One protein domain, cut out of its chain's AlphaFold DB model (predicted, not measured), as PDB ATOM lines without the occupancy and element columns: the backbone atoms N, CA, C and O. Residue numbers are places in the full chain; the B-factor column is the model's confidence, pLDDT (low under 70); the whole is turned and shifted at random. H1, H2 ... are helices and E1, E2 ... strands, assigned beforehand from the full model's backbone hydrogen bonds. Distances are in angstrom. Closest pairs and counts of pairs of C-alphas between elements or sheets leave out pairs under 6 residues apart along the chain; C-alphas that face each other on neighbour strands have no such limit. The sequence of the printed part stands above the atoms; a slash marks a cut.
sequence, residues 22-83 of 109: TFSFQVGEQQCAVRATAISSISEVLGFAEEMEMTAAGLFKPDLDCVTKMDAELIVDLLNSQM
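What this domain is: This is residues 22 to 83 of the 109 residues of an uncharacterized protein of Planctomycetes bacterium (UniProt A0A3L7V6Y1). The printed part is an open chain without a common core: a two-stranded hairpin, E1 and E2, makes one end of the long axis, and a helix, H1, runs toward the other end. Beyond H1 the chain turns and folds back through the short H2 to H3, with wide gaps between the three helices. The 62 printed residues hold, in order, E1, E2, H1, H2 and H3; the class is mixed, helices and strands, and the sheet E1 - E2 is antiparallel. The whole is extended, with a radius of gyration of the C-alphas of 18.1 A, a rod spanning 58 by 28 by 21 A.

How they stand to each other: E1, residues 22 to 27, and E2, residues 30 to 36, form a hairpin, antiparallel at 147 degrees between their directions. N 23 and O 34 are 2.8 A apart and N 34 and O 23 are 2.7 A apart, within hydrogen-bond range. H1, residues 42 to 56, is apart from E1. H2, residues 64 to 67, is apart from H1, and H3, residues 72 to 80, is apart from both H1 and H2. Every O i to N i+4 pair is within hydrogen-bond range in H1 and H3; H2 is too short for such a pair, and its one O i to N i+3 pair is not within range.

Where its parts are: E1 begins at C-alpha 22 (29.738, 16.594, 174.560) and is 15.7 A long; E2 is 18.8 A long. H1 begins at C-alpha 42 (16.817, 34.872, 168.052) and is 21.2 A long, H2 5.4 A. H3, 12.2 A, ends at C-alpha 80 (17.564, 20.850, 192.879).

The domain as a whole: The two C-alphas farthest apart, those of Glu 29 and Gly 58, are 57.8 A apart. The printed part has no cut and no long link. Residues 26 to 31, 38 to 50 and 63 to 83 stand free. The mean pLDDT of the printed part is 73.2; residue 55, residues 58 to 73, residue 78 and residues 82 to 83 are under 70.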
ATOM      1  N   THR A  22      28.539  16.540 173.717       78.62
ATOM      2  CA  THR A  22      29.738  16.594 174.560       78.62
ATOM      3  C   THR A  22      30.964  16.465 173.671       78.62
ATOM      4  O   THR A  22      31.066  15.528 172.886       78.62
ATOM      5  N   PHE A  23      31.884  17.413 173.798       84.31
ATOM      6  CA  PHE A  23      33.129  17.483 173.045       84.31
ATOM      7  C   PHE A  23      34.304  17.275 173.993       84.31
ATOM      8  O   PHE A  23      34.302  17.804 175.100       84.31
ATOM      9  N   SER A  24      35.329  16.542 173.575       86.00
ATOM     10  CA  SER A  24      36.583  16.468 174.327       86.00
ATOM     11  C   SER A  24      37.618  17.391 173.695       86.00
ATOM     12  O   SER A  24      37.938  17.228 172.519       86.00
ATOM     13  N   PHE A  25      38.168  18.315 174.476       86.56
ATOM     14  CA  PHE A  25      39.257  19.197 174.067       86.56
ATOM     15  C   PHE A  25      40.520  18.867 174.851       86.56
ATOM     16  O   PHE A  25      40.459  18.581 176.045       86.56
ATOM     17  N   GLN A  26      41.669  18.931 174.186       90.94
ATOM     18  CA  GLN A  26      42.963  18.808 174.844       90.94
ATOM     19  C   GLN A  26      43.501  20.205 175.164       90.94
ATOM     20  O   GLN A  26      43.638  21.041 174.271       90.94
ATOM     21  N   VAL A  27      43.781  20.462 176.442       86.56
ATOM     22  CA  VAL A  27      44.336  21.727 176.936       86.56
ATOM     23  C   VAL A  27      45.669  21.417 177.610       86.56
ATOM     24  O   VAL A  27      45.719  20.911 178.730       86.56
ATOM     25  N   GLY A  28      46.762  21.672 176.889       91.00
ATOM     26  CA  GLY A  28      48.090  21.215 177.298       91.00
ATOM     27  C   GLY A  28      48.154  19.686 177.323       91.00
ATOM     28  O   GLY A  28      47.920  19.036 176.306       91.00
ATOM     29  N   GLU A  29      48.437  19.111 178.490       91.19
ATOM     30  CA  GLU A  29      48.516  17.656 178.689       91.19
ATOM     31  C   GLU A  29      47.203  17.030 179.192       91.19
ATOM     32  O   GLU A  29      47.108  15.811 179.315       91.19
ATOM     33  N   GLN A  30      46.177  17.836 179.480       79.94
ATOM     34  CA  GLN A  30      44.920  17.359 180.059       79.94
ATOM     35  C   GLN A  30      43.798  17.298 179.021       79.94
ATOM     36  O   GLN A  30      43.663  18.180 178.170       79.94
ATOM     37  N   GLN A  31      42.964  16.262 179.119       88.56
ATOM     38  CA  GLN A  31      41.755  16.117 178.314       88.56
ATOM     39  C   GLN A  31      40.539  16.588 179.119       88.56
ATOM     40  O   GLN A  31      40.247  16.066 180.192       88.56
ATOM     41  N   CYS A  32      39.823  17.571 178.583       85.38
ATOM     42  CA  CYS A  32      38.671  18.204 179.213       85.38
ATOM     43  C   CYS A  32      37.404  17.906 178.407       85.38
ATOM     44  O   CYS A  32      37.375  18.107 177.193       85.38
ATOM     45  N   ALA A  33      36.336  17.472 179.078       84.81
ATOM     46  CA  ALA A  33      35.021  17.336 178.459       84.81
ATOM     47  C   ALA A  33      34.257  18.665 178.556       84.81
ATOM     48  O   ALA A  33      34.015  19.180 179.645       84.81
ATOM     49  N   VAL A  34      33.868  19.211 177.409       84.50
ATOM     50  CA  VAL A  34      33.041  20.409 177.276       84.50
ATOM     51  C   VAL A  34      31.654  19.976 176.832       84.50
ATOM     52  O   VAL A  34      31.478  19.385 175.767       84.50
ATOM     53  N   ARG A  35      30.654  20.278 177.657       82.31
ATOM     54  CA  ARG A  35      29.254  20.036 177.329       82.31
ATOM     55  C   ARG A  35      28.689  21.274 176.638       82.31
ATOM     56  O   ARG A  35      28.687  22.355 177.218       82.31
ATOM     57  N   ALA A  36      28.225  21.107 175.409       79.31
ATOM     58  CA  ALA A  36      27.542  22.135 174.647       79.31
ATOM     59  C   ALA A  36      26.037  21.873 174.661       79.31
ATOM     60  O   ALA A  36      25.560  20.781 174.338       79.31
ATOM     61  N   THR A  37      25.284  22.900 175.024       78.38
ATOM     62  CA  THR A  37      23.829  22.918 174.910       78.38
ATOM     63  C   THR A  37      23.451  23.677 173.651       78.38
ATOM     64  O   THR A  37      24.023  24.731 173.368       78.38
ATOM     65  N   ALA A  38      22.486  23.157 172.896       78.12
ATOM     66  CA  ALA A  38      21.906  23.908 171.796       78.12
ATOM     67  C   ALA A  38      21.263  25.191 172.347       78.12
ATOM     68  O   ALA A  38      20.545  25.151 173.345       78.12
ATOM     69  N   ILE A  39      21.550  26.325 171.709       78.19
ATOM     70  CA  ILE A  39      20.947  27.616 172.038       78.19
ATOM     71  C   ILE A  39      19.931  27.922 170.942       78.19
ATOM     72  O   ILE A  39      20.239  27.767 169.759       78.19
ATOM     73  N   SER A  40      18.730  28.342 171.332       81.50
ATOM     74  CA  SER A  40      17.692  28.756 170.388       81.50
ATOM     75  C   SER A  40      18.118  29.999 169.609       81.50
ATOM     76  O   SER A  40      18.764  30.904 170.143       81.50
ATOM     77  N   SER A  41      17.736  30.057 168.337       86.38
ATOM     78  CA  SER A  41      17.965  31.241 167.507       86.38
ATOM     79  C   SER A  41      17.119  32.425 167.987       86.38
ATOM     80  O   SER A  41      16.036  32.250 168.545       86.38
ATOM     81  N   ILE A  42      17.573  33.652 167.711       81.94
ATOM     82  CA  ILE A  42      16.817  34.872 168.052       81.94
ATOM     83  C   ILE A  42      15.419  34.840 167.418       81.94
ATOM     84  O   ILE A  42      14.443  35.198 168.067       81.94
ATOM     85  N   SER A  43      15.305  34.351 166.181       80.25
ATOM     86  CA  SER A  43      14.021  34.178 165.494       80.25
ATOM     87  C   SER A  43      13.058  33.251 166.235       80.25
ATOM     88  O   SER A  43      11.866  33.530 166.278       80.25
ATOM     89  N   GLU A  44      13.556  32.169 166.837       80.00
ATOM     90  CA  GLU A  44      12.718  31.245 167.612       80.00
ATOM     91  C   GLU A  44      12.269  31.866 168.933       80.00
ATOM     92  O   GLU A  44      11.116  31.707 169.319       80.00
ATOM     93  N   VAL A  45      13.153  32.613 169.601       80.44
ATOM     94  CA  VAL A  45      12.821  33.309 170.853       80.44
ATOM     95  C   VAL A  45      11.756  34.382 170.620       80.44
ATOM     96  O   VAL A  45      10.816  34.496 171.404       80.44
ATOM     97  N   LEU A  46      11.885  35.156 169.539       79.25
ATOM     98  CA  LEU A  46      10.921  36.203 169.198       79.25
ATOM     99  C   LEU A  46       9.573  35.619 168.756       79.25
ATOM    100  O   LEU A  46       8.541  36.088 169.223       79.25
ATOM    101  N   GLY A  47       9.576  34.551 167.950       78.50
ATOM    102  CA  GLY A  47       8.341  33.854 167.571       78.50
ATOM    103  C   GLY A  47       7.604  33.264 168.777       78.50
ATOM    104  O   GLY A  47       6.386  33.367 168.867       78.50
ATOM    105  N   PHE A  48       8.338  32.733 169.762       72.88
ATOM    106  CA  PHE A  48       7.741  32.223 170.999       72.88
ATOM    107  C   PHE A  48       7.070  33.323 171.837       72.88
ATOM    108  O   PHE A  48       6.036  33.081 172.455       72.88
ATOM    109  N   ALA A  49       7.631  34.537 171.863       72.88
ATOM    110  CA  ALA A  49       7.025  35.661 172.577       72.88
ATOM    111  C   ALA A  49       5.670  36.059 171.962       72.88
ATOM    112  O   ALA A  49       4.702  36.252 172.697       72.88
ATOM    113  N   GLU A  50       5.594  36.101 170.630       74.50
ATOM    114  CA  GLU A  50       4.354  36.373 169.890       74.50
ATOM    115  C   GLU A  50       3.317  35.252 170.092       74.50
ATOM    116  O   GLU A  50       2.148  35.519 170.371       74.50
ATOM    117  N   GLU A  51       3.738  33.986 170.028       71.38
ATOM    118  CA  GLU A  51       2.875  32.825 170.291       71.38
ATOM    119  C   GLU A  51       2.335  32.812 171.732       71.38
ATOM    120  O   GLU A  51       1.162  32.496 171.964       71.38
ATOM    121  N   MET A  52       3.158  33.199 172.711       72.25
ATOM    122  CA  MET A  52       2.760  33.299 174.115       72.25
ATOM    123  C   MET A  52       1.766  34.443 174.346       72.25
ATOM    124  O   MET A  52       0.799  34.265 175.087       72.25
ATOM    125  N   GLU A  53       1.950  35.592 173.691       75.31
ATOM    126  CA  GLU A  53       1.008  36.715 173.749       75.31
ATOM    127  C   GLU A  53      -0.346  36.343 173.120       75.31
ATOM    128  O   GLU A  53      -1.397  36.581 173.719       75.31
ATOM    129  N   MET A  54      -0.338  35.654 171.973       73.12
ATOM    130  CA  MET A  54      -1.558  35.127 171.345       73.12
ATOM    131  C   MET A  54      -2.253  34.061 172.205       73.12
ATOM    132  O   MET A  54      -3.485  34.002 172.254       73.12
ATOM    133  N   THR A  55      -1.481  33.237 172.916       69.62
ATOM    134  CA  THR A  55      -2.010  32.255 173.871       69.62
ATOM    135  C   THR A  55      -2.641  32.938 175.087       69.62
ATOM    136  O   THR A  55      -3.745  32.581 175.495       69.62
ATOM    137  N   ALA A  56      -1.989  33.967 175.639       71.62
ATOM    138  CA  ALA A  56      -2.507  34.760 176.755       71.62
ATOM    139  C   ALA A  56      -3.777  35.543 176.377       71.62
ATOM    140  O   ALA A  56      -4.687  35.680 177.193       71.62
ATOM    141  N   ALA A  57      -3.873  35.991 175.122       77.38
ATOM    142  CA  ALA A  57      -5.070  36.599 174.549       77.38
ATOM    143  C   ALA A  57      -6.187  35.581 174.223       77.38
ATOM    144  O   ALA A  57      -7.256  35.971 173.755       77.38
ATOM    145  N   GLY A  58      -5.962  34.279 174.449       66.69
ATOM    146  CA  GLY A  58      -6.933  33.214 174.184       66.69
ATOM    147  C   GLY A  58      -7.177  32.935 172.696       66.69
ATOM    148  O   GLY A  58      -8.115  32.216 172.353       66.69
ATOM    149  N   LEU A  59      -6.346  33.498 171.817       64.12
ATOM    150  CA  LEU A  59      -6.422  33.348 170.360       64.12
ATOM    151  C   LEU A  59      -5.703  32.084 169.871       64.12
ATOM    152  O   LEU A  59      -5.944  31.630 168.755       64.12
ATOM    153  N   PHE A  60      -4.857  31.500 170.720       57.00
ATOM    154  CA  PHE A  60      -4.126  30.271 170.453       57.00
ATOM    155  C   PHE A  60      -4.349  29.284 171.604       57.00
ATOM    156  O   PHE A  60      -4.174  29.630 172.772       57.00
ATOM    157  N   LYS A  61      -4.765  28.052 171.292       62.91
ATOM    158  CA  LYS A  61      -4.766  26.951 172.263       62.91
ATOM    159  C   LYS A  61      -3.439  26.212 172.105       62.91
ATOM    160  O   LYS A  61      -3.252  25.611 171.048       62.91
ATOM    161  N   PRO A  62      -2.525  26.260 173.087       56.53
ATOM    162  CA  PRO A  62      -1.295  25.495 173.004       56.53
ATOM    163  C   PRO A  62      -1.662  24.012 172.986       56.53
ATOM    164  O   PRO A  62      -2.547  23.578 173.729       56.53
ATOM    165  N   ASP A  63      -1.001  23.253 172.116       58.47
ATOM    166  CA  ASP A  63      -1.121  21.800 172.091       58.47
ATOM    167  C   ASP A  63      -0.713  21.288 173.477       58.47
ATOM    168  O   ASP A  63       0.433  21.423 173.903       58.47
ATOM    169  N   LEU A  64      -1.661  20.754 174.243       54.75
ATOM    170  CA  LEU A  64      -1.434  20.358 175.639       54.75
ATOM    171  C   LEU A  64      -0.317  19.295 175.763       54.75
ATOM    172  O   LEU A  64       0.301  19.134 176.817       54.75
ATOM    173  N   ASP A  65      -0.010  18.632 174.650       52.09
ATOM    174  CA  ASP A  65       1.034  17.629 174.480       52.09
ATOM    175  C   ASP A  65       2.465  18.193 174.527       52.09
ATOM    176  O   ASP A  65       3.401  17.428 174.757       52.09
ATOM    177  N   CYS A  66       2.684  19.500 174.316       51.62
ATOM    178  CA  CYS A  66       4.013  20.115 174.464       51.62
ATOM    179  C   CYS A  66       4.253  20.676 175.874       51.62
ATOM    180  O   CYS A  66       5.378  20.621 176.368       51.62
ATOM    181  N   VAL A  67       3.196  21.115 176.566       53.34
ATOM    182  CA  VAL A  67       3.262  21.570 177.969       53.34
ATOM    183  C   VAL A  67       3.439  20.388 178.930       53.34
ATOM    184  O   VAL A  67       4.142  20.494 179.931       53.34
ATOM    185  N   THR A  68       2.857  19.232 178.605       53.19
ATOM    186  CA  THR A  68       2.999  17.990 179.389       53.19
ATOM    187  C   THR A  68       4.328  17.260 179.161       53.19
ATOM    188  O   THR A  68       4.676  16.386 179.950       53.19
ATOM    189  N   LYS A  69       5.098  17.645 178.132       54.28
ATOM    190  CA  LYS A  69       6.454  17.143 177.841       54.28
ATOM    191  C   LYS A  69       7.570  18.019 178.419       54.28
ATOM    192  O   LYS A  69       8.717  17.903 177.994       54.28
ATOM    193  N   MET A  70       7.281  18.896 179.381       57.47
ATOM    194  CA  MET A  70       8.343  19.276 180.310       57.47
ATOM    195  C   MET A  70       8.676  18.032 181.130       57.47
ATOM    196  O   MET A  70       7.925  17.668 182.033       57.47
ATOM    197  N   ASP A  71       9.766  17.359 180.753       61.91
ATOM    198  CA  ASP A  71      10.291  16.190 181.450       61.91
ATOM    199  C   ASP A  71      10.309  16.473 182.951       61.91
ATOM    200  O   ASP A  71      10.927  17.435 183.414       61.91
ATOM    201  N   ALA A  72       9.610  15.640 183.725       65.81
ATOM    202  CA  ALA A  72       9.544  15.764 185.178       65.81
ATOM    203  C   ALA A  72      10.952  15.806 185.805       65.81
ATOM    204  O   ALA A  72      11.161  16.458 186.827       65.81
ATOM    205  N   GLU A  73      11.927  15.179 185.146       67.06
ATOM    206  CA  GLU A  73      13.348  15.217 185.493       67.06
ATOM    207  C   GLU A  73      13.941  16.630 185.396       67.06
ATOM    208  O   GLU A  73      14.668  17.053 186.287       67.06
ATOM    209  N   LEU A  74      13.557  17.411 184.384       71.69
ATOM    210  CA  LEU A  74      14.044  18.774 184.164       71.69
ATOM    211  C   LEU A  74      13.472  19.752 185.204       71.69
ATOM    212  O   LEU A  74      14.158  20.674 185.642       71.69
ATOM    213  N   ILE A  75      12.235  19.513 185.661       71.19
ATOM    214  CA  ILE A  75      11.627  20.252 186.779       71.19
ATOM    215  C   ILE A  75      12.346  19.914 188.089       71.19
ATOM    216  O   ILE A  75      12.670  20.815 188.864       71.19
ATOM    217  N   VAL A  76      12.629  18.632 188.334       76.56
ATOM    218  CA  VAL A  76      13.368  18.184 189.521       76.56
ATOM    219  C   VAL A  76      14.787  18.756 189.532       76.56
ATOM    220  O   VAL A  76      15.212  19.284 190.558       76.56
ATOM    221  N   ASP A  77      15.487  18.753 188.401       74.38
ATOM    222  CA  ASP A  77      16.814  19.358 188.267       74.38
ATOM    223  C   ASP A  77      16.782  20.873 188.496       74.38
ATOM    224  O   ASP A  77      17.658  21.413 189.171       74.38
ATOM    225  N   LEU A  78      15.749  21.572 188.016       69.94
ATOM    226  CA  LEU A  78      15.596  23.011 188.234       69.94
ATOM    227  C   LEU A  78      15.355  23.341 189.715       69.94
ATOM    228  O   LEU A  78      15.967  24.275 190.239       69.94
ATOM    229  N   LEU A  79      14.539  22.542 190.407       71.56
ATOM    230  CA  LEU A  79      14.308  22.663 191.850       71.56
ATOM    231  C   LEU A  79      15.562  22.301 192.670       71.56
ATOM    232  O   LEU A  79      15.861  22.965 193.663       71.56
ATOM    233  N   ASN A  80      16.330  21.301 192.227       74.56
ATOM    234  CA  ASN A  80      17.564  20.850 192.879       74.56
ATOM    235  C   ASN A  80      18.779  21.735 192.577       74.56
ATOM    236  O   ASN A  80      19.744  21.718 193.340       74.56
ATOM    237  N   SER A  81      18.743  22.525 191.499       73.19
ATOM    238  CA  SER A  81      19.869  23.355 191.053       73.19
ATOM    239  C   SER A  81      20.314  24.403 192.080       73.19
ATOM    240  O   SER A  81      21.396  24.969 191.926       73.19
ATOM    241  N   GLN A  82      19.490  24.702 193.100       63.75
ATOM    242  CA  GLN A  82      19.717  25.777 194.082       63.75
ATOM    243  C   GLN A  82      20.127  27.109 193.424       63.75
ATOM    244  O   GLN A  82      20.765  27.963 194.043       63.75
ATOM    245  N   MET A  83      19.762  27.300 192.151       62.59
ATOM    246  CA  MET A  83      20.242  28.401 191.317       62.59
ATOM    247  C   MET A  83      19.660  29.746 191.774       62.59
ATOM    248  O   MET A  83      20.217  30.810 191.505       62.59
TER     249      MET A  83